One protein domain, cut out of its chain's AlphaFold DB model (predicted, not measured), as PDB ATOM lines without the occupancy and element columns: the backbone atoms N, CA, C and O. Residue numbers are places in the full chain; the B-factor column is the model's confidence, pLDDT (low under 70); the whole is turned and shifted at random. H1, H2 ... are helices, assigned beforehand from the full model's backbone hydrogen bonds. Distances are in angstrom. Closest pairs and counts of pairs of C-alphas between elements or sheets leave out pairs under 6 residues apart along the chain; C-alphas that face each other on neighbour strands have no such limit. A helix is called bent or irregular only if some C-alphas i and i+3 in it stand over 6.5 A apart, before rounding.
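This is residues 17 to 150 and 159 to 185 of the 215 residues of an uncharacterized protein of Coccidioides immitis H538.4 (UniProt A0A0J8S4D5). The longest helix, H1, is bent, and its second arm, H1b, packs along H3, the core helix of an up-and-down bundle of five helices, H2 to H6, each running against the one before it. H2, H4 and H5 also pack on H3, while H6 packs on H4 and H5, on the side away from H1; the first arm, H1a, touches no helix. The printed part has 161 residues with six named helices, H1 to H6 in order along the chain, and no named strand; the class is all helix. It is compact, with a radius of gyration of the C-alphas of 15.9 A, and spans 49 by 34 by 25 A.

H1, residues 17 to 42, was assigned as one helix by its hydrogen bonds but is bent: C-alphas 24 and 27 are 6.7 A apart. Its arms are H1a, residues 17 to 24, 10.9 A long from C-alpha 17 at (157.769, 152.234, 191.346), and H1b, residues 27 to 42, 22.4 A. H2 is residues 47 to 64, 25.2 A; H3 is residues 73 to 90, 26.5 A; H4 is residues 96 to 114, 27.8 A. H5, residues 126 to 145, is 28.9 A long, and H6, residues 161 to 182, is 31.2 A, ending at C-alpha 182 at (167.687, 132.639, 194.528).

The arms H1a and H1b stand at a steep tilt of 36 degrees, only just past shallow. H1b touches the hub, H3, the same way at a shallow tilt of 13 degrees, closest at the C-alphas of Leu 29 and Ile 76, 6.2 A. H2 and H3 form a helical hairpin at 30 degrees, with the C-alphas of Val 57 and Ser 84 closest at 6.0 A. H3 and H4 form another at 15 degrees, closest at Ile 81 and Ile 106, C-alphas 6.3 A apart. H3 touches H5 the same way, closest at the C-alphas of Glu 75 and Glu 132, 5.3 A. H5 and H6 touch, opposite ways at 24 degrees, closest at the C-alphas of Asp 133 and Arg 175, 5.6 A. H6 touches H4 with residues 163 to 170 alone, closest at the C-alphas of Val 167 and Leu 111, 6.3 A. H3 and H6 are apart. Every O i to N i+4 pair is within hydrogen-bond range in H1a, H1b, H2, H5 and H6; the counts are 13 of 14 in H3 and 13 of 15 in H4.

The two farthest C-alphas, of His 48 and Leu 185, are 51.7 A apart. Residues 151 to 158 are not printed, and C-alphas 150 and 159 are 8.6 A apart across this cut. The link from H4 to H5, 11 residues, is long. Confidence is under 70 at residues 122 to 123 and 146 to 150; the mean pLDDT of the printed part is 88.3.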
ATOM      1  N   ARG A  17     156.423 151.684 191.093       85.25
ATOM      2  CA  ARG A  17     157.769 152.234 191.346       85.25
ATOM      3  C   ARG A  17     158.851 151.432 190.626       85.25
ATOM      4  O   ARG A  17     159.719 152.029 189.995       85.25
ATOM      5  N   GLN A  18     158.757 150.103 190.655       85.00
ATOM      6  CA  GLN A  18     159.672 149.211 189.946       85.00
ATOM      7  C   GLN A  18     159.640 149.460 188.436       85.00
ATOM      8  O   GLN A  18     160.689 149.667 187.838       85.00
ATOM      9  N   ARG A  19     158.451 149.507 187.819       86.88
ATOM     10  CA  ARG A  19     158.304 149.800 186.383       86.88
ATOM     11  C   ARG A  19     158.881 151.163 186.021       86.88
ATOM     12  O   ARG A  19     159.598 151.271 185.037       86.88
ATOM     13  N   LYS A  20     158.626 152.193 186.836       89.06
ATOM     14  CA  LYS A  20     159.199 153.529 186.620       89.06
ATOM     15  C   LYS A  20     160.729 153.490 186.621       89.06
ATOM     16  O   LYS A  20     161.343 154.047 185.719       89.06
ATOM     17  N   ALA A  21     161.336 152.824 187.602       87.56
ATOM     18  CA  ALA A  21     162.787 152.674 187.668       87.56
ATOM     19  C   ALA A  21     163.336 151.859 186.483       87.56
ATOM     20  O   ALA A  21     164.316 152.265 185.864       87.56
ATOM     21  N   GLN A  22     162.668 150.764 186.109       87.94
ATOM     22  CA  GLN A  22     163.059 149.941 184.965       87.94
ATOM     23  C   GLN A  22     163.002 150.722 183.647       87.94
ATOM     24  O   GLN A  22     163.915 150.609 182.837       87.94
ATOM     25  N   ASN A  23     161.974 151.549 183.447       90.62
ATOM     26  CA  ASN A  23     161.834 152.375 182.247       90.62
ATOM     27  C   ASN A  23     162.954 153.415 182.119       90.62
ATOM     28  O   ASN A  23     163.324 153.767 181.005       90.62
ATOM     29  N   ILE A  24     163.512 153.881 183.242       91.00
ATOM     30  CA  ILE A  24     164.671 154.781 183.247       91.00
ATOM     31  C   ILE A  24     165.954 154.002 182.916       91.00
ATOM     32  O   ILE A  24     166.774 154.481 182.145       91.00
ATOM     33  N   ILE A  25     166.130 152.794 183.462       89.56
ATOM     34  CA  ILE A  25     167.374 152.010 183.326       89.56
ATOM     35  C   ILE A  25     167.484 151.304 181.964       89.56
ATOM     36  O   ILE A  25     168.562 151.267 181.373       89.56
ATOM     37  N   SER A  26     166.376 150.768 181.455       90.69
ATOM     38  CA  SER A  26     166.298 149.999 180.204       90.69
ATOM     39  C   SER A  26     166.993 150.661 178.999       90.69
ATOM     40  O   SER A  26     167.829 150.006 178.374       90.69
ATOM     41  N   PRO A  27     166.756 151.950 178.667       94.25
ATOM     42  CA  PRO A  27     167.436 152.583 177.534       94.25
ATOM     43  C   PRO A  27     168.956 152.669 177.721       94.25
ATOM     44  O   PRO A  27     169.703 152.484 176.761       94.25
ATOM     45  N   HIS A  28     169.433 152.898 178.949       92.38
ATOM     46  CA  HIS A  28     170.867 152.932 179.234       92.38
ATOM     47  C   HIS A  28     171.514 151.552 179.070       92.38
ATOM     48  O   HIS A  28     172.634 151.459 178.570       92.38
ATOM     49  N   LEU A  29     170.804 150.484 179.440       91.56
ATOM     50  CA  LEU A  29     171.276 149.114 179.256       91.56
ATOM     51  C   LEU A  29     171.368 148.746 177.765       91.56
ATOM     52  O   LEU A  29     172.385 148.215 177.326       91.56
ATOM     53  N   HIS A  30     170.363 149.102 176.959       94.31
ATOM     54  CA  HIS A  30     170.420 148.901 175.505       94.31
ATOM     55  C   HIS A  30     171.574 149.664 174.854       94.31
ATOM     56  O   HIS A  30     172.288 149.111 174.017       94.31
ATOM     57  N   LEU A  31     171.791 150.916 175.263       94.88
ATOM     58  CA  LEU A  31     172.907 151.718 174.774       94.88
ATOM     59  C   LEU A  31     174.258 151.078 175.132       94.88
ATOM     60  O   LEU A  31     175.173 151.048 174.309       94.88
ATOM     61  N   LEU A  32     174.378 150.520 176.336       94.25
ATOM     62  CA  LEU A  32     175.577 149.807 176.755       94.25
ATOM     63  C   LEU A  32     175.826 148.551 175.910       94.25
ATOM     64  O   LEU A  32     176.952 148.342 175.464       94.25
ATOM     65  N   HIS A  33     174.792 147.756 175.625       94.19
ATOM     66  CA  HIS A  33     174.910 146.597 174.732       94.19
ATOM     67  C   HIS A  33     175.284 146.995 173.301       94.19
ATOM     68  O   HIS A  33     176.099 146.325 172.663       94.19
ATOM     69  N   PHE A  34     174.742 148.109 172.803       95.56
ATOM     70  CA  PHE A  34     175.144 148.673 171.517       95.56
ATOM     71  C   PHE A  34     176.638 149.025 171.505       95.56
ATOM     72  O   PHE A  34     177.361 148.605 170.599       95.56
ATOM     73  N   PHE A  35     177.128 149.724 172.534       94.62
ATOM     74  CA  PHE A  35     178.549 150.046 172.658       94.62
ATOM     75  C   PHE A  35     179.426 148.805 172.786       94.62
ATOM     76  O   PHE A  35     180.499 148.760 172.190       94.62
ATOM     77  N   GLU A  36     178.976 147.789 173.516       93.62
ATOM     78  CA  GLU A  36     179.686 146.521 173.644       93.62
ATOM     79  C   GLU A  36     179.815 145.804 172.293       93.62
ATOM     80  O   GLU A  36     180.909 145.366 171.928       93.62
ATOM     81  N   SER A  37     178.729 145.734 171.520       94.81
ATOM     82  CA  SER A  37     178.732 145.166 170.168       94.81
ATOM     83  C   SER A  37     179.658 145.950 169.231       94.81
ATOM     84  O   SER A  37     180.562 145.375 168.616       94.81
ATOM     85  N   HIS A  38     179.516 147.280 169.197       93.81
ATOM     86  CA  HIS A  38     180.337 148.148 168.354       93.81
ATOM     87  C   HIS A  38     181.823 148.052 168.713       93.81
ATOM     88  O   HIS A  38     182.676 147.947 167.829       93.81
ATOM     89  N   PHE A  39     182.147 148.023 170.006       92.25
ATOM     90  CA  PHE A  39     183.515 147.852 170.476       92.25
ATOM     91  C   PHE A  39     184.094 146.505 170.042       92.25
ATOM     92  O   PHE A  39     185.207 146.452 169.523       92.25
ATOM     93  N   ASN A  40     183.346 145.410 170.200       91.25
ATOM     94  CA  ASN A  40     183.818 144.083 169.806       91.25
ATOM     95  C   ASN A  40     184.108 143.978 168.303       91.25
ATOM     96  O   ASN A  40     185.098 143.343 167.938       91.25
ATOM     97  N   ALA A  41     183.310 144.637 167.461       92.25
ATOM     98  CA  ALA A  41     183.526 144.685 166.016       92.25
ATOM     99  C   ALA A  41     184.735 145.550 165.615       92.25
ATOM    100  O   ALA A  41     185.452 145.225 164.673       92.25
ATOM    101  N   THR A  42     184.989 146.647 166.334       90.38
ATOM    102  CA  THR A  42     185.961 147.676 165.914       90.38
ATOM    103  C   THR A  42     187.286 147.658 166.676       90.38
ATOM    104  O   THR A  42     188.230 148.339 166.273       90.38
ATOM    105  N   ARG A  43     187.418 146.865 167.751       84.06
ATOM    106  CA  ARG A  43     188.597 146.890 168.643       84.06
ATOM    107  C   ARG A  43     189.939 146.634 167.953       84.06
ATOM    108  O   ARG A  43     190.956 147.077 168.477       84.06
ATOM    109  N   LEU A  44     189.955 145.910 166.830       85.81
ATOM    110  CA  LEU A  44     191.169 145.603 166.057       85.81
ATOM    111  C   LEU A  44     191.370 146.533 164.850       85.81
ATOM    112  O   LEU A  44     192.425 146.486 164.232       85.81
ATOM    113  N   ALA A  45     190.384 147.369 164.519       85.06
ATOM    114  CA  ALA A  45     190.395 148.161 163.294       85.06
ATOM    115  C   ALA A  45     191.268 149.418 163.409       85.06
ATOM    116  O   ALA A  45     192.010 149.739 162.487       85.06
ATOM    117  N   SER A  46     191.177 150.155 164.527       85.00
ATOM    118  CA  SER A  46     191.902 151.422 164.680       85.00
ATOM    119  C   SER A  46     192.230 151.777 166.137       85.00
ATOM    120  O   SER A  46     191.351 151.707 167.007       85.00
ATOM    121  N   PRO A  47     193.455 152.264 166.424       86.31
ATOM    122  CA  PRO A  47     193.828 152.763 167.748       86.31
ATOM    123  C   PRO A  47     193.065 154.041 168.140       86.31
ATOM    124  O   PRO A  47     192.919 154.334 169.331       86.31
ATOM    125  N   HIS A  48     192.539 154.797 167.168       88.44
ATOM    126  CA  HIS A  48     191.709 155.974 167.439       88.44
ATOM    127  C   HIS A  48     190.374 155.582 168.074       88.44
ATOM    128  O   HIS A  48     189.961 156.195 169.057       88.44
ATOM    129  N   ILE A  49     189.747 154.506 167.590       89.06
ATOM    130  CA  ILE A  49     188.493 153.987 168.152       89.06
ATOM    131  C   ILE A  49     188.717 153.511 169.591       89.06
ATOM    132  O   ILE A  49     187.961 153.877 170.491       89.06
ATOM    133  N   GLN A  50     189.816 152.797 169.855       89.06
ATOM    134  CA  GLN A  50     190.197 152.416 171.222       89.06
ATOM    135  C   GLN A  50     190.355 153.639 172.141       89.06
ATOM    136  O   GLN A  50     189.970 153.604 173.311       89.06
ATOM    137  N   ARG A  51     190.902 154.746 171.622       89.88
ATOM    138  CA  ARG A  51     191.037 155.999 172.375       89.88
ATOM    139  C   ARG A  51     189.693 156.645 172.692       89.88
ATOM    140  O   ARG A  51     189.515 157.079 173.830       89.88
ATOM    141  N   ILE A  52     188.763 156.657 171.740       92.38
ATOM    142  CA  ILE A  52     187.400 157.162 171.946       92.38
ATOM    143  C   ILE A  52     186.693 156.337 173.025       92.38
ATOM    144  O   ILE A  52     186.202 156.901 174.002       92.38
ATOM    145  N   PHE A  53     186.724 155.005 172.923       93.06
ATOM    146  CA  PHE A  53     186.114 154.125 173.924       93.06
ATOM    147  C   PHE A  53     186.747 154.262 175.307       93.06
ATOM    148  O   PHE A  53     186.038 154.277 176.309       93.06
ATOM    149  N   ARG A  54     188.072 154.433 175.387       92.19
ATOM    150  CA  ARG A  54     188.747 154.719 176.656       92.19
ATOM    151  C   ARG A  54     188.222 156.007 177.294       92.19
ATOM    152  O   ARG A  54     187.972 156.026 178.495       92.19
ATOM    153  N   GLN A  55     188.090 157.077 176.511       93.31
ATOM    154  CA  GLN A  55     187.610 158.368 177.004       93.31
ATOM    155  C   GLN A  55     186.140 158.295 177.435       93.31
ATOM    156  O   GLN A  55     185.801 158.789 178.509       93.31
ATOM    157  N   LEU A  56     185.301 157.617 176.647       94.44
ATOM    158  CA  LEU A  56     183.902 157.342 176.974       94.44
ATOM    159  C   LEU A  56     183.776 156.598 178.309       94.44
ATOM    160  O   LEU A  56     183.014 157.009 179.185       94.44
ATOM    161  N   VAL A  57     184.551 155.526 178.478       95.06
ATOM    162  CA  VAL A  57     184.554 154.729 179.706       95.06
ATOM    163  C   VAL A  57     185.050 155.552 180.892       95.06
ATOM    164  O   VAL A  57     184.399 155.553 181.930       95.06
ATOM    165  N   ALA A  58     186.150 156.296 180.751       94.25
ATOM    166  CA  ALA A  58     186.685 157.122 181.835       94.25
ATOM    167  C   ALA A  58     185.660 158.160 182.329       94.25
ATOM    168  O   ALA A  58     185.437 158.273 183.533       94.25
ATOM    169  N   ALA A  59     184.981 158.853 181.407       95.19
ATOM    170  CA  ALA A  59     183.925 159.806 181.749       95.19
ATOM    171  C   ALA A  59     182.721 159.119 182.419       95.19
ATOM    172  O   ALA A  59     182.191 159.612 183.415       95.19
ATOM    173  N   THR A  60     182.322 157.951 181.907       95.25
ATOM    174  CA  THR A  60     181.223 157.162 182.480       95.25
ATOM    175  C   THR A  60     181.547 156.697 183.899       95.25
ATOM    176  O   THR A  60     180.696 156.807 184.775       95.25
ATOM    177  N   LEU A  61     182.770 156.232 184.168       95.25
ATOM    178  CA  LEU A  61     183.194 155.778 185.498       95.25
ATOM    179  C   LEU A  61     183.186 156.912 186.532       95.25
ATOM    180  O   LEU A  61     182.766 156.704 187.672       95.25
ATOM    181  N   ASP A  62     183.587 158.125 186.143       93.81
ATOM    182  CA  ASP A  62     183.532 159.298 187.027       93.81
ATOM    183  C   ASP A  62     182.086 159.726 187.343       93.81
ATOM    184  O   ASP A  62     181.799 160.233 188.434       93.81
ATOM    185  N   ALA A  63     181.148 159.515 186.415       92.19
ATOM    186  CA  ALA A  63     179.720 159.681 186.675       92.19
ATOM    187  C   ALA A  63     179.161 158.539 187.543       92.19
ATOM    188  O   ALA A  63     178.384 158.792 188.464       92.19
ATOM    189  N   LEU A  64     179.614 157.302 187.310       92.19
ATOM    190  CA  LEU A  64     179.159 156.094 188.000       92.19
ATOM    191  C   LEU A  64     179.425 156.140 189.512       92.19
ATOM    192  O   LEU A  64     178.661 155.598 190.299       92.19
ATOM    193  N   ARG A  65     180.463 156.857 189.951       90.50
ATOM    194  CA  ARG A  65     180.752 157.069 191.382       90.50
ATOM    195  C   ARG A  65     179.690 157.885 192.127       90.50
ATOM    196  O   ARG A  65     179.684 157.877 193.353       90.50
ATOM    197  N   ARG A  66     178.836 158.617 191.404       88.19
ATOM    198  CA  ARG A  66     177.783 159.491 191.948       88.19
ATOM    199  C   ARG A  66     176.379 158.897 191.795       88.19
ATOM    200  O   ARG A  66     175.396 159.581 192.071       88.19
ATOM    201  N   THR A  67     176.263 157.659 191.315       86.62
ATOM    202  CA  THR A  67     174.961 157.018 191.114       86.62
ATOM    203  C   THR A  67     174.345 156.563 192.431       86.62
ATOM    204  O   THR A  67     175.011 156.400 193.450       86.62
ATOM    205  N   THR A  68     173.025 156.380 192.408       83.56
ATOM    206  CA  THR A  68     172.265 155.933 193.578       83.56
ATOM    207  C   THR A  68     172.388 154.420 193.778       83.56
ATOM    208  O   THR A  68     172.324 153.655 192.817       83.56
ATOM    209  N   GLY A  69     172.460 153.969 195.032       83.75
ATOM    210  CA  GLY A  69     172.436 152.545 195.408       83.75
ATOM    211  C   GLY A  69     171.062 151.864 195.290       83.75
ATOM    212  O   GLY A  69     170.655 151.115 196.182       83.75
ATOM    213  N   HIS A  70     170.284 152.156 194.242       87.50
ATOM    214  CA  HIS A  70     168.998 151.491 194.011       87.50
ATOM    215  C   HIS A  70     169.228 150.052 193.518       87.50
ATOM    216  O   HIS A  70     169.941 149.881 192.536       87.50
ATOM    217  N   PRO A  71     168.599 149.006 194.091       86.56
ATOM    218  CA  PRO A  71     168.918 147.614 193.750       86.56
ATOM    219  C   PRO A  71     168.775 147.288 192.255       86.56
ATOM    220  O   PRO A  71     169.633 146.600 191.729       86.56
ATOM    221  N   LEU A  72     167.784 147.851 191.548       86.38
ATOM    222  CA  LEU A  72     167.637 147.665 190.089       86.38
ATOM    223  C   LEU A  72     168.784 148.265 189.257       86.38
ATOM    224  O   LEU A  72     168.993 147.852 188.124       86.38
ATOM    225  N   ALA A  73     169.512 149.252 189.788       89.88
ATOM    226  CA  ALA A  73     170.646 149.861 189.095       89.88
ATOM    227  C   ALA A  73     171.930 149.021 189.218       89.88
ATOM    228  O   ALA A  73     172.918 149.311 188.552       89.88
ATOM    229  N   ARG A  74     171.923 147.977 190.053       90.62
ATOM    230  CA  ARG A  74     173.076 147.106 190.299       90.62
ATOM    231  C   ARG A  74     173.560 146.420 189.034       90.62
ATOM    232  O   ARG A  74     174.748 146.458 188.736       90.62
ATOM    233  N   GLU A  75     172.628 145.825 188.297       90.69
ATOM    234  CA  GLU A  75     172.894 145.123 187.043       90.69
ATOM    235  C   GLU A  75     173.636 146.030 186.055       90.69
ATOM    236  O   GLU A  75     174.739 145.702 185.619       90.69
ATOM    237  N   ILE A  76     173.087 147.216 185.774       92.69
ATOM    238  CA  ILE A  76     173.720 148.170 184.862       92.69
ATOM    239  C   ILE A  76     175.053 148.696 185.409       92.69
ATOM    240  O   ILE A  76     176.006 148.838 184.644       92.69
ATOM    241  N   HIS A  77     175.161 148.935 186.722       94.12
ATOM    242  CA  HIS A  77     176.402 149.394 187.355       94.12
ATOM    243  C   HIS A  77     177.538 148.410 187.095       94.12
ATOM    244  O   HIS A  77     178.579 148.788 186.559       94.12
ATOM    245  N   PHE A  78     177.329 147.131 187.410       94.75
ATOM    246  CA  PHE A  78     178.349 146.109 187.202       94.75
ATOM    247  C   PHE A  78     178.544 145.762 185.724       94.75
ATOM    248  O   PHE A  78     179.673 145.487 185.324       94.75
ATOM    249  N   HIS A  79     177.525 145.882 184.872       95.25
ATOM    250  CA  HIS A  79     177.722 145.781 183.426       95.25
ATOM    251  C   HIS A  79     178.661 146.869 182.884       95.25
ATOM    252  O   HIS A  79     179.526 146.566 182.059       95.25
ATOM    253  N   ILE A  80     178.554 148.115 183.361       95.94
ATOM    254  CA  ILE A  80     179.479 149.195 182.985       95.94
ATOM    255  C   ILE A  80     180.900 148.862 183.457       95.94
ATOM    256  O   ILE A  80     181.851 149.021 182.690       95.94
ATOM    257  N   ILE A  81     181.061 148.357 184.687       95.88
ATOM    258  CA  ILE A  81     182.364 147.910 185.211       95.88
ATOM    259  C   ILE A  81     182.951 146.791 184.338       95.88
ATOM    260  O   ILE A  81     184.109 146.877 183.921       95.88
ATOM    261  N   LEU A  82     182.151 145.780 183.997       95.19
ATOM    262  CA  LEU A  82     182.549 144.663 183.144       95.19
ATOM    263  C   LEU A  82     182.984 145.140 181.751       95.19
ATOM    264  O   LEU A  82     184.053 144.763 181.267       95.19
ATOM    265  N   PHE A  83     182.193 146.011 181.123       95.25
ATOM    266  CA  PHE A  83     182.534 146.624 179.840       95.25
ATOM    267  C   PHE A  83     183.848 147.410 179.925       95.25
ATOM    268  O   PHE A  83     184.723 147.263 179.072       95.25
ATOM    269  N   SER A  84     184.042 148.173 181.000       94.69
ATOM    270  CA  SER A  84     185.261 148.951 181.231       94.69
ATOM    271  C   SER A  84     186.506 148.067 181.347       94.69
ATOM    272  O   SER A  84     187.552 148.392 180.783       94.69
ATOM    273  N   LEU A  85     186.397 146.917 182.024       93.12
ATOM    274  CA  LEU A  85     187.475 145.927 182.107       93.12
ATOM    275  C   LEU A  85     187.795 145.310 180.739       93.12
ATOM    276  O   LEU A  85     188.970 145.145 180.398       93.12
ATOM    277  N   LYS A  86     186.770 145.012 179.928       92.19
ATOM    278  CA  LYS A  86     186.960 144.550 178.544       92.19
ATOM    279  C   LYS A  86     187.701 145.609 177.725       92.19
ATOM    280  O   LYS A  86     188.697 145.281 177.089       92.19
ATOM    281  N   VAL A  87     187.290 146.876 177.794       91.94
ATOM    282  CA  VAL A  87     187.961 147.985 177.092       91.94
ATOM    283  C   VAL A  87     189.421 148.125 177.526       91.94
ATOM    284  O   VAL A  87     190.306 148.222 176.671       91.94
ATOM    285  N   LEU A  88     189.692 148.059 178.834       91.00
ATOM    286  CA  LEU A  88     191.045 148.118 179.386       91.00
ATOM    287  C   LEU A  88     191.949 147.031 178.777       91.00
ATOM    288  O   LEU A  88     193.062 147.346 178.363       91.00
ATOM    289  N   ARG A  89     191.461 145.788 178.642       88.12
ATOM    290  CA  ARG A  89     192.218 144.646 178.085       88.12
ATOM    291  C   ARG A  89     192.720 144.874 176.654       88.12
ATOM    292  O   ARG A  89     193.792 144.377 176.305       88.12
ATOM    293  N   TYR A  90     191.962 145.594 175.827       86.88
ATOM    294  CA  TYR A  90     192.303 145.805 174.414       86.88
ATOM    295  C   TYR A  90     193.048 147.119 174.145       86.88
ATOM    296  O   TYR A  90     193.713 147.230 173.119       86.88
ATOM    297  N   CYS A  91     193.032 148.088 175.065       83.88
ATOM    298  CA  CYS A  91     193.718 149.379 174.909       83.88
ATOM    299  C   CYS A  91     195.249 149.315 175.134       83.88
ATOM    300  O   CYS A  91     195.829 150.241 175.701       83.88
ATOM    301  N   LYS A  92     195.933 148.249 174.696       74.81
ATOM    302  CA  LYS A  92     197.366 148.019 174.983       74.81
ATOM    303  C   LYS A  92     198.320 149.035 174.342       74.81
ATOM    304  O   LYS A  92     199.421 149.211 174.843       74.81
ATOM    305  N   GLY A  93     197.902 149.726 173.279       75.75
ATOM    306  CA  GLY A  93     198.718 150.742 172.593       75.75
ATOM    307  C   GLY A  93     198.817 152.095 173.310       75.75
ATOM    308  O   GLY A  93     199.283 153.065 172.723       75.75
ATOM    309  N   GLN A  94     198.319 152.210 174.544       80.50
ATOM    310  CA  GLN A  94     198.304 153.457 175.315       80.50
ATOM    311  C   GLN A  94     199.425 153.488 176.354       80.50
ATOM    312  O   GLN A  94     199.998 152.460 176.708       80.50
ATOM    313  N   SER A  95     199.718 154.676 176.889       85.69
ATOM    314  CA  SER A  95     200.727 154.806 177.939       85.69
ATOM    315  C   SER A  95     200.361 153.959 179.165       85.69
ATOM    316  O   SER A  95     199.203 153.918 179.596       85.69
ATOM    317  N   LYS A  96     201.368 153.318 179.776       83.81
ATOM    318  CA  LYS A  96     201.199 152.531 181.014       83.81
ATOM    319  C   LYS A  96     200.494 153.342 182.113       83.81
ATOM    320  O   LYS A  96     199.699 152.798 182.873       83.81
ATOM    321  N   VAL A  97     200.732 154.656 182.154       84.25
ATOM    322  CA  VAL A  97     200.100 155.596 183.095       84.25
ATOM    323  C   VAL A  97     198.595 155.716 182.862       84.25
ATOM    324  O   VAL A  97     197.822 155.672 183.816       84.25
ATOM    325  N   ALA A  98     198.164 155.837 181.603       86.00
ATOM    326  CA  ALA A  98     196.747 155.926 181.267       86.00
ATOM    327  C   ALA A  98     196.005 154.624 181.602       86.00
ATOM    328  O   ALA A  98     194.895 154.675 182.126       86.00
ATOM    329  N   LEU A  99     196.630 153.468 181.352       87.25
ATOM    330  CA  LEU A  99     196.072 152.160 181.710       87.25
ATOM    331  C   LEU A  99     195.971 151.969 183.226       87.25
ATOM    332  O   LEU A  99     194.941 151.508 183.715       87.25
ATOM    333  N   TRP A 100     196.999 152.376 183.974       87.56
ATOM    334  CA  TRP A 100     196.978 152.350 185.438       87.56
ATOM    335  C   TRP A 100     195.860 153.235 185.999       87.56
ATOM    336  O   TRP A 100     195.072 152.774 186.823       87.56
ATOM    337  N   LYS A 101     195.728 154.474 185.501       89.56
ATOM    338  CA  LYS A 101     194.675 155.405 185.933       89.56
ATOM    339  C   LYS A 101     193.282 154.858 185.622       89.56
ATOM    340  O   LYS A 101     192.398 154.930 186.468       89.56
ATOM    341  N   LEU A 102     193.096 154.267 184.441       91.19
ATOM    342  CA  LEU A 102     191.825 153.650 184.082       91.19
ATOM    343  C   LEU A 102     191.503 152.454 184.993       91.19
ATOM    344  O   LEU A 102     190.379 152.357 185.474       91.19
ATOM    345  N   LYS A 103     192.478 151.579 185.283       91.62
ATOM    346  CA  LYS A 103     192.289 150.475 186.242       91.62
ATOM    347  C   LYS A 103     191.889 151.007 187.622       91.62
ATOM    348  O   LYS A 103     190.953 150.483 188.220       91.62
ATOM    349  N   ASP A 104     192.541 152.065 188.101       91.88
ATOM    350  CA  ASP A 104     192.197 152.707 189.373       91.88
ATOM    351  C   ASP A 104     190.767 153.272 189.390       91.88
ATOM    352  O   ASP A 104     190.033 153.059 190.360       91.88
ATOM    353  N   GLN A 105     190.335 153.929 188.307       93.69
ATOM    354  CA  GLN A 105     188.966 154.437 188.165       93.69
ATOM    355  C   GLN A 105     187.932 153.306 188.156       93.69
ATOM    356  O   GLN A 105     186.918 153.417 188.843       93.69
ATOM    357  N   ILE A 106     188.204 152.204 187.446       94.88
ATOM    358  CA  ILE A 106     187.320 151.029 187.401       94.88
ATOM    359  C   ILE A 106     187.141 150.442 188.801       94.88
ATOM    360  O   ILE A 106     186.012 150.262 189.254       94.88
ATOM    361  N   LEU A 107     188.243 150.181 189.510       93.88
ATOM    362  CA  LEU A 107     188.180 149.616 190.858       93.88
ATOM    363  C   LEU A 107     187.491 150.575 191.836       93.88
ATOM    364  O   LEU A 107     186.688 150.148 192.659       93.88
ATOM    365  N   SER A 108     187.748 151.878 191.727       94.50
ATOM    366  CA  SER A 108     187.106 152.884 192.582       94.50
ATOM    367  C   SER A 108     185.599 152.996 192.327       94.50
ATOM    368  O   SER A 108     184.836 153.167 193.273       94.50
ATOM    369  N   ALA A 109     185.158 152.876 191.072       94.88
ATOM    370  CA  ALA A 109     183.741 152.864 190.714       94.88
ATOM    371  C   ALA A 109     183.042 151.547 191.103       94.88
ATOM    372  O   ALA A 109     181.858 151.543 191.431       94.88
ATOM    373  N   ALA A 110     183.759 150.419 191.118       94.44
ATOM    374  CA  ALA A 110     183.235 149.178 191.684       94.44
ATOM    375  C   ALA A 110     183.038 149.313 193.207       94.44
ATOM    376  O   ALA A 110     181.967 149.007 193.724       94.44
ATOM    377  N   LEU A 111     184.031 149.857 193.920       94.06
ATOM    378  CA  LEU A 111     183.959 150.076 195.370       94.06
ATOM    379  C   LEU A 111     182.900 151.100 195.792       94.06
ATOM    380  O   LEU A 111     182.305 150.954 196.860       94.06
ATOM    381  N   SER A 112     182.617 152.113 194.965       94.06
ATOM    382  CA  SER A 112     181.573 153.094 195.286       94.06
ATOM    383  C   SER A 112     180.183 152.462 195.382       94.06
ATOM    384  O   SER A 112     179.336 152.968 196.113       94.06
ATOM    385  N   TRP A 113     179.938 151.334 194.703       92.69
ATOM    386  CA  TRP A 113     178.690 150.589 194.873       92.69
ATOM    387  C   TRP A 113     178.539 150.073 196.306       92.69
ATOM    388  O   TRP A 113     177.527 150.333 196.955       92.69
ATOM    389  N   PHE A 114     179.584 149.427 196.826       92.25
ATOM    390  CA  PHE A 114     179.619 148.833 198.166       92.25
ATOM    391  C   PHE A 114     179.671 149.856 199.308       92.25
ATOM    392  O   PHE A 114     179.569 149.483 200.470       92.25
ATOM    393  N   SER A 115     179.797 151.148 198.992       92.00
ATOM    394  CA  SER A 115     179.640 152.225 199.979       92.00
ATOM    395  C   SER A 115     178.177 152.413 200.411       92.00
ATOM    396  O   SER A 115     177.907 153.024 201.442       92.00
ATOM    397  N   HIS A 116     177.224 151.899 199.630       89.75
ATOM    398  CA  HIS A 116     175.803 151.920 199.961       89.75
ATOM    399  C   HIS A 116     175.427 150.736 200.864       89.75
ATOM    400  O   HIS A 116     176.016 149.660 200.743       89.75
ATOM    401  N   PRO A 117     174.402 150.879 201.726       87.06
ATOM    402  CA  PRO A 117     173.944 149.774 202.554       87.06
ATOM    403  C   PRO A 117     173.459 148.602 201.683       87.06
ATOM    404  O   PRO A 117     172.773 148.828 200.677       87.06
ATOM    405  N   PRO A 118     173.760 147.351 202.071       84.75
ATOM    406  CA  PRO A 118     173.359 146.174 201.315       84.75
ATOM    407  C   PRO A 118     171.833 146.089 201.238       84.75
ATOM    408  O   PRO A 118     171.137 145.998 202.247       84.75
ATOM    409  N   ARG A 119     171.292 146.105 200.016       84.81
ATOM    410  CA  ARG A 119     169.855 145.947 199.748       84.81
ATOM    411  C   ARG A 119     169.600 144.643 199.014       84.81
ATOM    412  O   ARG A 119     170.446 144.188 198.246       84.81
ATOM    413  N   TRP A 120     168.448 144.034 199.251       81.25
ATOM    414  CA  TRP A 120     168.026 142.851 198.508       81.25
ATOM    415  C   TRP A 120     167.483 143.250 197.136       81.25
ATOM    416  O   TRP A 120     166.832 144.291 196.995       81.25
ATOM    417  N   SER A 121     167.780 142.438 196.125       77.44
ATOM    418  CA  SER A 121     167.178 142.581 194.800       77.44
ATOM    419  C   SER A 121     165.677 142.283 194.882       77.44
ATOM    420  O   SER A 121     165.212 141.562 195.768       77.44
ATOM    421  N   TYR A 122     164.894 142.846 193.960       69.94
ATOM    422  CA  TYR A 122     163.451 142.609 193.912       69.94
ATOM    423  C   TYR A 122     163.178 141.126 193.610       69.94
ATOM    424  O   TYR A 122     163.246 140.688 192.464       69.94
ATOM    425  N   GLY A 123     162.873 140.344 194.654       62.53
ATOM    426  CA  GLY A 123     162.829 138.874 194.609       62.53
ATOM    427  C   GLY A 123     161.791 138.250 193.675       62.53
ATOM    428  O   GLY A 123     161.874 137.061 193.390       62.53
ATOM    429  N   ALA A 124     160.852 139.033 193.139       71.12
ATOM    430  CA  ALA A 124     159.920 138.555 192.121       71.12
ATOM    431  C   ALA A 124     160.610 138.241 190.777       71.12
ATOM    432  O   ALA A 124     160.094 137.442 190.000       71.12
ATOM    433  N   ASN A 125     161.774 138.841 190.490       83.00
ATOM    434  CA  ASN A 125     162.466 138.679 189.212       83.00
ATOM    435  C   ASN A 125     163.717 137.794 189.337       83.00
ATOM    436  O   ASN A 125     164.847 138.274 189.411       83.00
ATOM    437  N   ARG A 126     163.515 136.471 189.326       84.50
ATOM    438  CA  ARG A 126     164.616 135.491 189.404       84.50
ATOM    439  C   ARG A 126     165.585 135.582 188.220       84.50
ATOM    440  O   ARG A 126     166.759 135.266 188.385       84.50
ATOM    441  N   LEU A 127     165.113 135.996 187.040       87.06
ATOM    442  CA  LEU A 127     165.962 136.162 185.855       87.06
ATOM    443  C   LEU A 127     166.962 137.303 186.045       87.06
ATOM    444  O   LEU A 127     168.142 137.119 185.766       87.06
ATOM    445  N   GLN A 128     166.509 138.431 186.596       85.94
ATOM    446  CA  GLN A 128     167.382 139.560 186.915       85.94
ATOM    447  C   GLN A 128     168.450 139.176 187.941       85.94
ATOM    448  O   GLN A 128     169.623 139.452 187.734       85.94
ATOM    449  N   VAL A 129     168.077 138.463 189.007       88.69
ATOM    450  CA  VAL A 129     169.054 138.035 190.021       88.69
ATOM    451  C   VAL A 129     170.096 137.067 189.439       88.69
ATOM    452  O   VAL A 129     171.273 137.147 189.782       88.69
ATOM    453  N   LYS A 130     169.697 136.183 188.514       90.12
ATOM    454  CA  LYS A 130     170.644 135.327 187.778       90.12
ATOM    455  C   LYS A 130     171.565 136.130 186.857       90.12
ATOM    456  O   LYS A 130     172.740 135.790 186.746       90.12
ATOM    457  N   ALA A 131     171.051 137.169 186.198       90.25
ATOM    458  CA  ALA A 131     171.867 138.064 185.384       90.25
ATOM    459  C   ALA A 131     172.894 138.810 186.251       90.25
ATOM    460  O   ALA A 131     174.076 138.806 185.921       90.25
ATOM    461  N   GLU A 132     172.473 139.344 187.403       91.31
ATOM    462  CA  GLU A 132     173.355 139.987 188.386       91.31
ATOM    463  C   GLU A 132     174.477 139.048 188.857       91.31
ATOM    464  O   GLU A 132     175.645 139.429 188.791       91.31
ATOM    465  N   ASP A 133     174.159 137.813 189.272       92.62
ATOM    466  CA  ASP A 133     175.181 136.836 189.689       92.62
ATOM    467  C   ASP A 133     176.159 136.501 188.552       92.62
ATOM    468  O   ASP A 133     177.370 136.446 188.773       92.62
ATOM    469  N   LYS A 134     175.657 136.347 187.319       93.94
ATOM    470  CA  LYS A 134     176.498 136.090 186.144       93.94
ATOM    471  C   LYS A 134     177.474 137.238 185.879       93.94
ATOM    472  O   LYS A 134     178.656 136.989 185.676       93.94
ATOM    473  N   ILE A 135     177.010 138.487 185.903       95.06
ATOM    474  CA  ILE A 135     177.871 139.657 185.653       95.06
ATOM    475  C   ILE A 135     178.961 139.758 186.723       95.06
ATOM    476  O   ILE A 135     180.118 140.029 186.406       95.06
ATOM    477  N   LEU A 136     178.602 139.531 187.988       94.62
ATOM    478  CA  LEU A 136     179.554 139.538 189.095       94.62
ATOM    479  C   LEU A 136     180.607 138.431 188.939       94.62
ATOM    480  O   LEU A 136     181.793 138.691 189.134       94.62
ATOM    481  N   HIS A 137     180.193 137.234 188.521       94.88
ATOM    482  CA  HIS A 137     181.107 136.139 188.197       94.88
ATOM    483  C   HIS A 137     182.053 136.485 187.039       94.88
ATOM    484  O   HIS A 137     183.257 136.236 187.113       94.88
ATOM    485  N   ASP A 138     181.534 137.103 185.977       94.44
ATOM    486  CA  ASP A 138     182.338 137.512 184.828       94.44
ATOM    487  C   ASP A 138     183.407 138.541 185.247       94.44
ATOM    488  O   ASP A 138     184.561 138.443 184.826       94.44
ATOM    489  N   ILE A 139     183.070 139.491 186.127       94.50
ATOM    490  CA  ILE A 139     184.032 140.460 186.680       94.50
ATOM    491  C   ILE A 139     185.109 139.759 187.509       94.50
ATOM    492  O   ILE A 139     186.293 140.055 187.337       94.50
ATOM    493  N   GLU A 140     184.709 138.839 188.384       93.12
ATOM    494  CA  GLU A 140     185.622 138.046 189.208       93.12
ATOM    495  C   GLU A 140     186.616 137.267 188.338       93.12
ATOM    496  O   GLU A 140     187.825 137.376 188.539       93.12
ATOM    497  N   SER A 141     186.130 136.572 187.303       92.00
ATOM    498  CA  SER A 141     186.977 135.811 186.376       92.00
ATOM    499  C   SER A 141     187.988 136.705 185.649       92.00
ATOM    500  O   SER A 141     189.167 136.369 185.525       92.00
ATOM    501  N   ILE A 142     187.555 137.891 185.211       90.50
ATOM    502  CA  ILE A 142     188.415 138.843 184.517       90.50
ATOM    503  C   ILE A 142     189.453 139.414 185.478       90.50
ATOM    504  O   ILE A 142     190.610 139.529 185.091       90.50
ATOM    505  N   LEU A 143     189.086 139.782 186.704       87.62
ATOM    506  CA  LEU A 143     190.031 140.323 187.681       87.62
ATOM    507  C   LEU A 143     191.020 139.258 188.177       87.62
ATOM    508  O   LEU A 143     192.206 139.570 188.285       87.62
ATOM    509  N   GLY A 144     190.578 138.016 188.388       79.88
ATOM    510  CA  GLY A 144     191.430 136.900 188.814       79.88
ATOM    511  C   GLY A 144     192.541 136.564 187.815       79.88
ATOM    512  O   GLY A 144     193.667 136.279 188.210       79.88
ATOM    513  N   VAL A 145     192.268 136.689 186.512       71.62
ATOM    514  CA  VAL A 145     193.271 136.483 185.448       71.62
ATOM    515  C   VAL A 145     194.174 137.716 185.251       71.62
ATOM    516  O   VAL A 145     195.290 137.615 184.743       71.62
ATOM    517  N   ASN A 146     193.721 138.910 185.646       59.28
ATOM    518  CA  ASN A 146     194.329 140.186 185.263       59.28
ATOM    519  C   ASN A 146     195.277 140.797 186.317       59.28
ATOM    520  O   ASN A 146     195.130 141.963 186.707       59.28
ATOM    521  N   SER A 147     196.356 140.087 186.656       60.59
ATOM    522  CA  SER A 147     197.546 140.686 187.299       60.59
ATOM    523  C   SER A 147     198.343 141.625 186.363       60.59
ATOM    524  O   SER A 147     199.244 142.335 186.798       60.59
ATOM    525  N   TRP A 148     197.973 141.685 185.076       56.59
ATOM    526  CA  TRP A 148     198.763 142.196 183.940       56.59
ATOM    527  C   TRP A 148     199.199 143.670 183.943       56.59
ATOM    528  O   TRP A 148     200.045 144.039 183.130       56.59
ATOM    529  N   ILE A 149     198.658 144.526 184.814       58.81
ATOM    530  CA  ILE A 149     199.116 145.922 184.929       58.81
ATOM    531  C   ILE A 149     200.002 146.019 186.165       58.81
ATOM    532  O   ILE A 149     199.642 146.631 187.170       58.81
ATOM    533  N   VAL A 150     201.166 145.376 186.083       53.38
ATOM    534  CA  VAL A 150     202.277 145.658 186.990       53.38
ATOM    535  C   VAL A 150     202.859 147.000 186.541       53.38
ATOM    536  O   VAL A 150     203.207 147.144 185.363       53.38
ATOM    537  N   SER A 159     200.249 150.376 194.972       71.69
ATOM    538  CA  SER A 159     199.800 149.096 194.423       71.69
ATOM    539  C   SER A 159     198.269 149.081 194.329       71.69
ATOM    540  O   SER A 159     197.557 149.463 195.257       71.69
ATOM    541  N   LEU A 160     197.744 148.646 193.181       82.38
ATOM    542  CA  LEU A 160     196.301 148.456 192.983       82.38
ATOM    543  C   LEU A 160     195.807 147.120 193.555       82.38
ATOM    544  O   LEU A 160     194.601 146.899 193.595       82.38
ATOM    545  N   ASN A 161     196.724 146.254 193.997       84.00
ATOM    546  CA  ASN A 161     196.434 144.891 194.444       84.00
ATOM    547  C   ASN A 161     195.452 144.889 195.617       84.00
ATOM    548  O   ASN A 161     194.367 144.352 195.473       84.00
ATOM    549  N   ASN A 162     195.726 145.641 196.688       87.12
ATOM    550  CA  ASN A 162     194.828 145.702 197.849       87.12
ATOM    551  C   ASN A 162     193.411 146.174 197.473       87.12
ATOM    552  O   ASN A 162     192.420 145.710 198.030       87.12
ATOM    553  N   LYS A 163     193.301 147.107 196.514       90.06
ATOM    554  CA  LYS A 163     192.006 147.598 196.024       90.06
ATOM    555  C   LYS A 163     191.286 146.518 195.213       90.06
ATOM    556  O   LYS A 163     190.075 146.371 195.331       90.06
ATOM    557  N   GLN A 164     192.026 145.778 194.395       91.25
ATOM    558  CA  GLN A 164     191.511 144.659 193.616       91.25
ATOM    559  C   GLN A 164     191.046 143.512 194.520       91.25
ATOM    560  O   GLN A 164     189.934 143.029 194.330       91.25
ATOM    561  N   ASP A 165     191.837 143.137 195.523       91.00
ATOM    562  CA  ASP A 165     191.503 142.079 196.481       91.00
ATOM    563  C   ASP A 165     190.245 142.438 197.277       91.00
ATOM    564  O   ASP A 165     189.343 141.615 197.430       91.00
ATOM    565  N   LEU A 166     190.122 143.704 197.694       93.62
ATOM    566  CA  LEU A 166     188.914 144.203 198.347       93.62
ATOM    567  C   LEU A 166     187.685 144.122 197.429       93.62
ATOM    568  O   LEU A 166     186.620 143.700 197.873       93.62
ATOM    569  N   VAL A 167     187.815 144.508 196.154       93.75
ATOM    570  CA  VAL A 167     186.719 144.380 195.178       93.75
ATOM    571  C   VAL A 167     186.310 142.918 195.013       93.75
ATOM    572  O   VAL A 167     185.117 142.632 195.032       93.75
ATOM    573  N   LEU A 168     187.270 142.000 194.887       93.94
ATOM    574  CA  LEU A 168     187.001 140.567 194.753       93.94
ATOM    575  C   LEU A 168     186.258 140.011 195.975       93.94
ATOM    576  O   LEU A 168     185.217 139.379 195.812       93.94
ATOM    577  N   ALA A 169     186.726 140.317 197.188       94.50
ATOM    578  CA  ALA A 169     186.084 139.870 198.424       94.50
ATOM    579  C   ALA A 169     184.645 140.407 198.571       94.50
ATOM    580  O   ALA A 169     183.734 139.677 198.960       94.50
ATOM    581  N   LEU A 170     184.416 141.680 198.228       95.06
ATOM    582  CA  LEU A 170     183.083 142.289 198.285       95.06
ATOM    583  C   LEU A 170     182.137 141.726 197.217       95.06
ATOM    584  O   LEU A 170     180.951 141.534 197.491       95.06
ATOM    585  N   ILE A 171     182.653 141.433 196.019       94.69
ATOM    586  CA  ILE A 171     181.893 140.772 194.956       94.69
ATOM    587  C   ILE A 171     181.481 139.365 195.390       94.69
ATOM    588  O   ILE A 171     180.308 139.026 195.249       94.69
ATOM    589  N   ASP A 172     182.390 138.565 195.951       94.00
ATOM    590  CA  ASP A 172     182.070 137.205 196.401       94.00
ATOM    591  C   ASP A 172     181.000 137.196 197.506       94.00
ATOM    592  O   ASP A 172     180.024 136.436 197.443       94.00
ATOM    593  N   ASN A 173     181.101 138.124 198.463       93.62
ATOM    594  CA  ASN A 173     180.061 138.325 199.468       93.62
ATOM    595  C   ASN A 173     178.702 138.648 198.818       93.62
ATOM    596  O   ASN A 173     177.683 138.040 199.153       93.62
ATOM    597  N   GLU A 174     178.668 139.560 197.842       92.25
ATOM    598  CA  GLU A 174     177.425 139.916 197.152       92.25
ATOM    599  C   GLU A 174     176.840 138.742 196.362       92.25
ATOM    600  O   GLU A 174     175.638 138.484 196.441       92.25
ATOM    601  N   ARG A 175     177.676 137.975 195.657       92.69
ATOM    602  CA  ARG A 175     177.256 136.762 194.941       92.69
ATOM    603  C   ARG A 175     176.676 135.718 195.884       92.69
ATOM    604  O   ARG A 175     175.671 135.082 195.570       92.69
ATOM    605  N   THR A 176     177.284 135.534 197.052       91.31
ATOM    606  CA  THR A 176     176.776 134.619 198.080       91.31
ATOM    607  C   THR A 176     175.401 135.064 198.572       91.31
ATOM    608  O   THR A 176     174.475 134.253 198.604       91.31
ATOM    609  N   ARG A 177     175.210 136.364 198.831       89.62
ATOM    610  CA  ARG A 177     173.893 136.928 199.172       89.62
ATOM    611  C   ARG A 177     172.864 136.674 198.065       89.62
ATOM    612  O   ARG A 177     171.772 136.188 198.353       89.62
ATOM    613  N   LEU A 178     173.202 136.942 196.801       88.94
ATOM    614  CA  LEU A 178     172.295 136.711 195.668       88.94
ATOM    615  C   LEU A 178     171.920 135.230 195.501       88.94
ATOM    616  O   LEU A 178     170.756 134.920 195.251       88.94
ATOM    617  N   ARG A 179     172.873 134.307 195.683       88.44
ATOM    618  CA  ARG A 179     172.624 132.858 195.612       88.44
ATOM    619  C   ARG A 179     171.685 132.374 196.714       88.44
ATOM    620  O   ARG A 179     170.749 131.635 196.413       88.44
ATOM    621  N   VAL A 180     171.875 132.839 197.951       87.62
ATOM    622  CA  VAL A 180     170.945 132.556 199.061       87.62
ATOM    623  C   VAL A 180     169.540 133.061 198.727       87.62
ATOM    624  O   VAL A 180     168.558 132.362 198.951       87.62
ATOM    625  N   TRP A 181     169.430 134.242 198.113       83.31
ATOM    626  CA  TRP A 181     168.139 134.801 197.708       83.31
ATOM    627  C   TRP A 181     167.455 134.029 196.566       83.31
ATOM    628  O   TRP A 181     166.228 133.967 196.509       83.31
ATOM    629  N   LEU A 182     168.221 133.425 195.651       82.69
ATOM    630  CA  LEU A 182     167.687 132.639 194.528       82.69
ATOM    631  C   LEU A 182     167.064 131.304 194.947       82.69
ATOM    632  O   LEU A 182     166.126 130.838 194.281       82.69
ATOM    633  N   SER A 183     167.610 130.707 196.006       81.06
ATOM    634  CA  SER A 183     167.244 129.392 196.524       81.06
ATOM    635  C   SER A 183     167.322 129.369 198.060       81.06
ATOM    636  O   SER A 183     168.179 128.682 198.617       81.06
ATOM    637  N   PRO A 184     166.417 130.071 198.767       74.19
ATOM    638  CA  PRO A 184     166.451 130.138 200.231       74.19
ATOM    639  C   PRO A 184     166.246 128.770 200.898       74.19
ATOM    640  O   PRO A 184     166.711 128.557 202.010       74.19
ATOM    641  N   LEU A 185     165.578 127.835 200.210       70.12
ATOM    642  CA  LEU A 185     165.239 126.503 200.725       70.12
ATOM    643  C   LEU A 185     166.190 125.386 200.256       70.12
ATOM    644  O   LEU A 185     166.128 124.276 200.778       70.12
TER     645      LEU A 185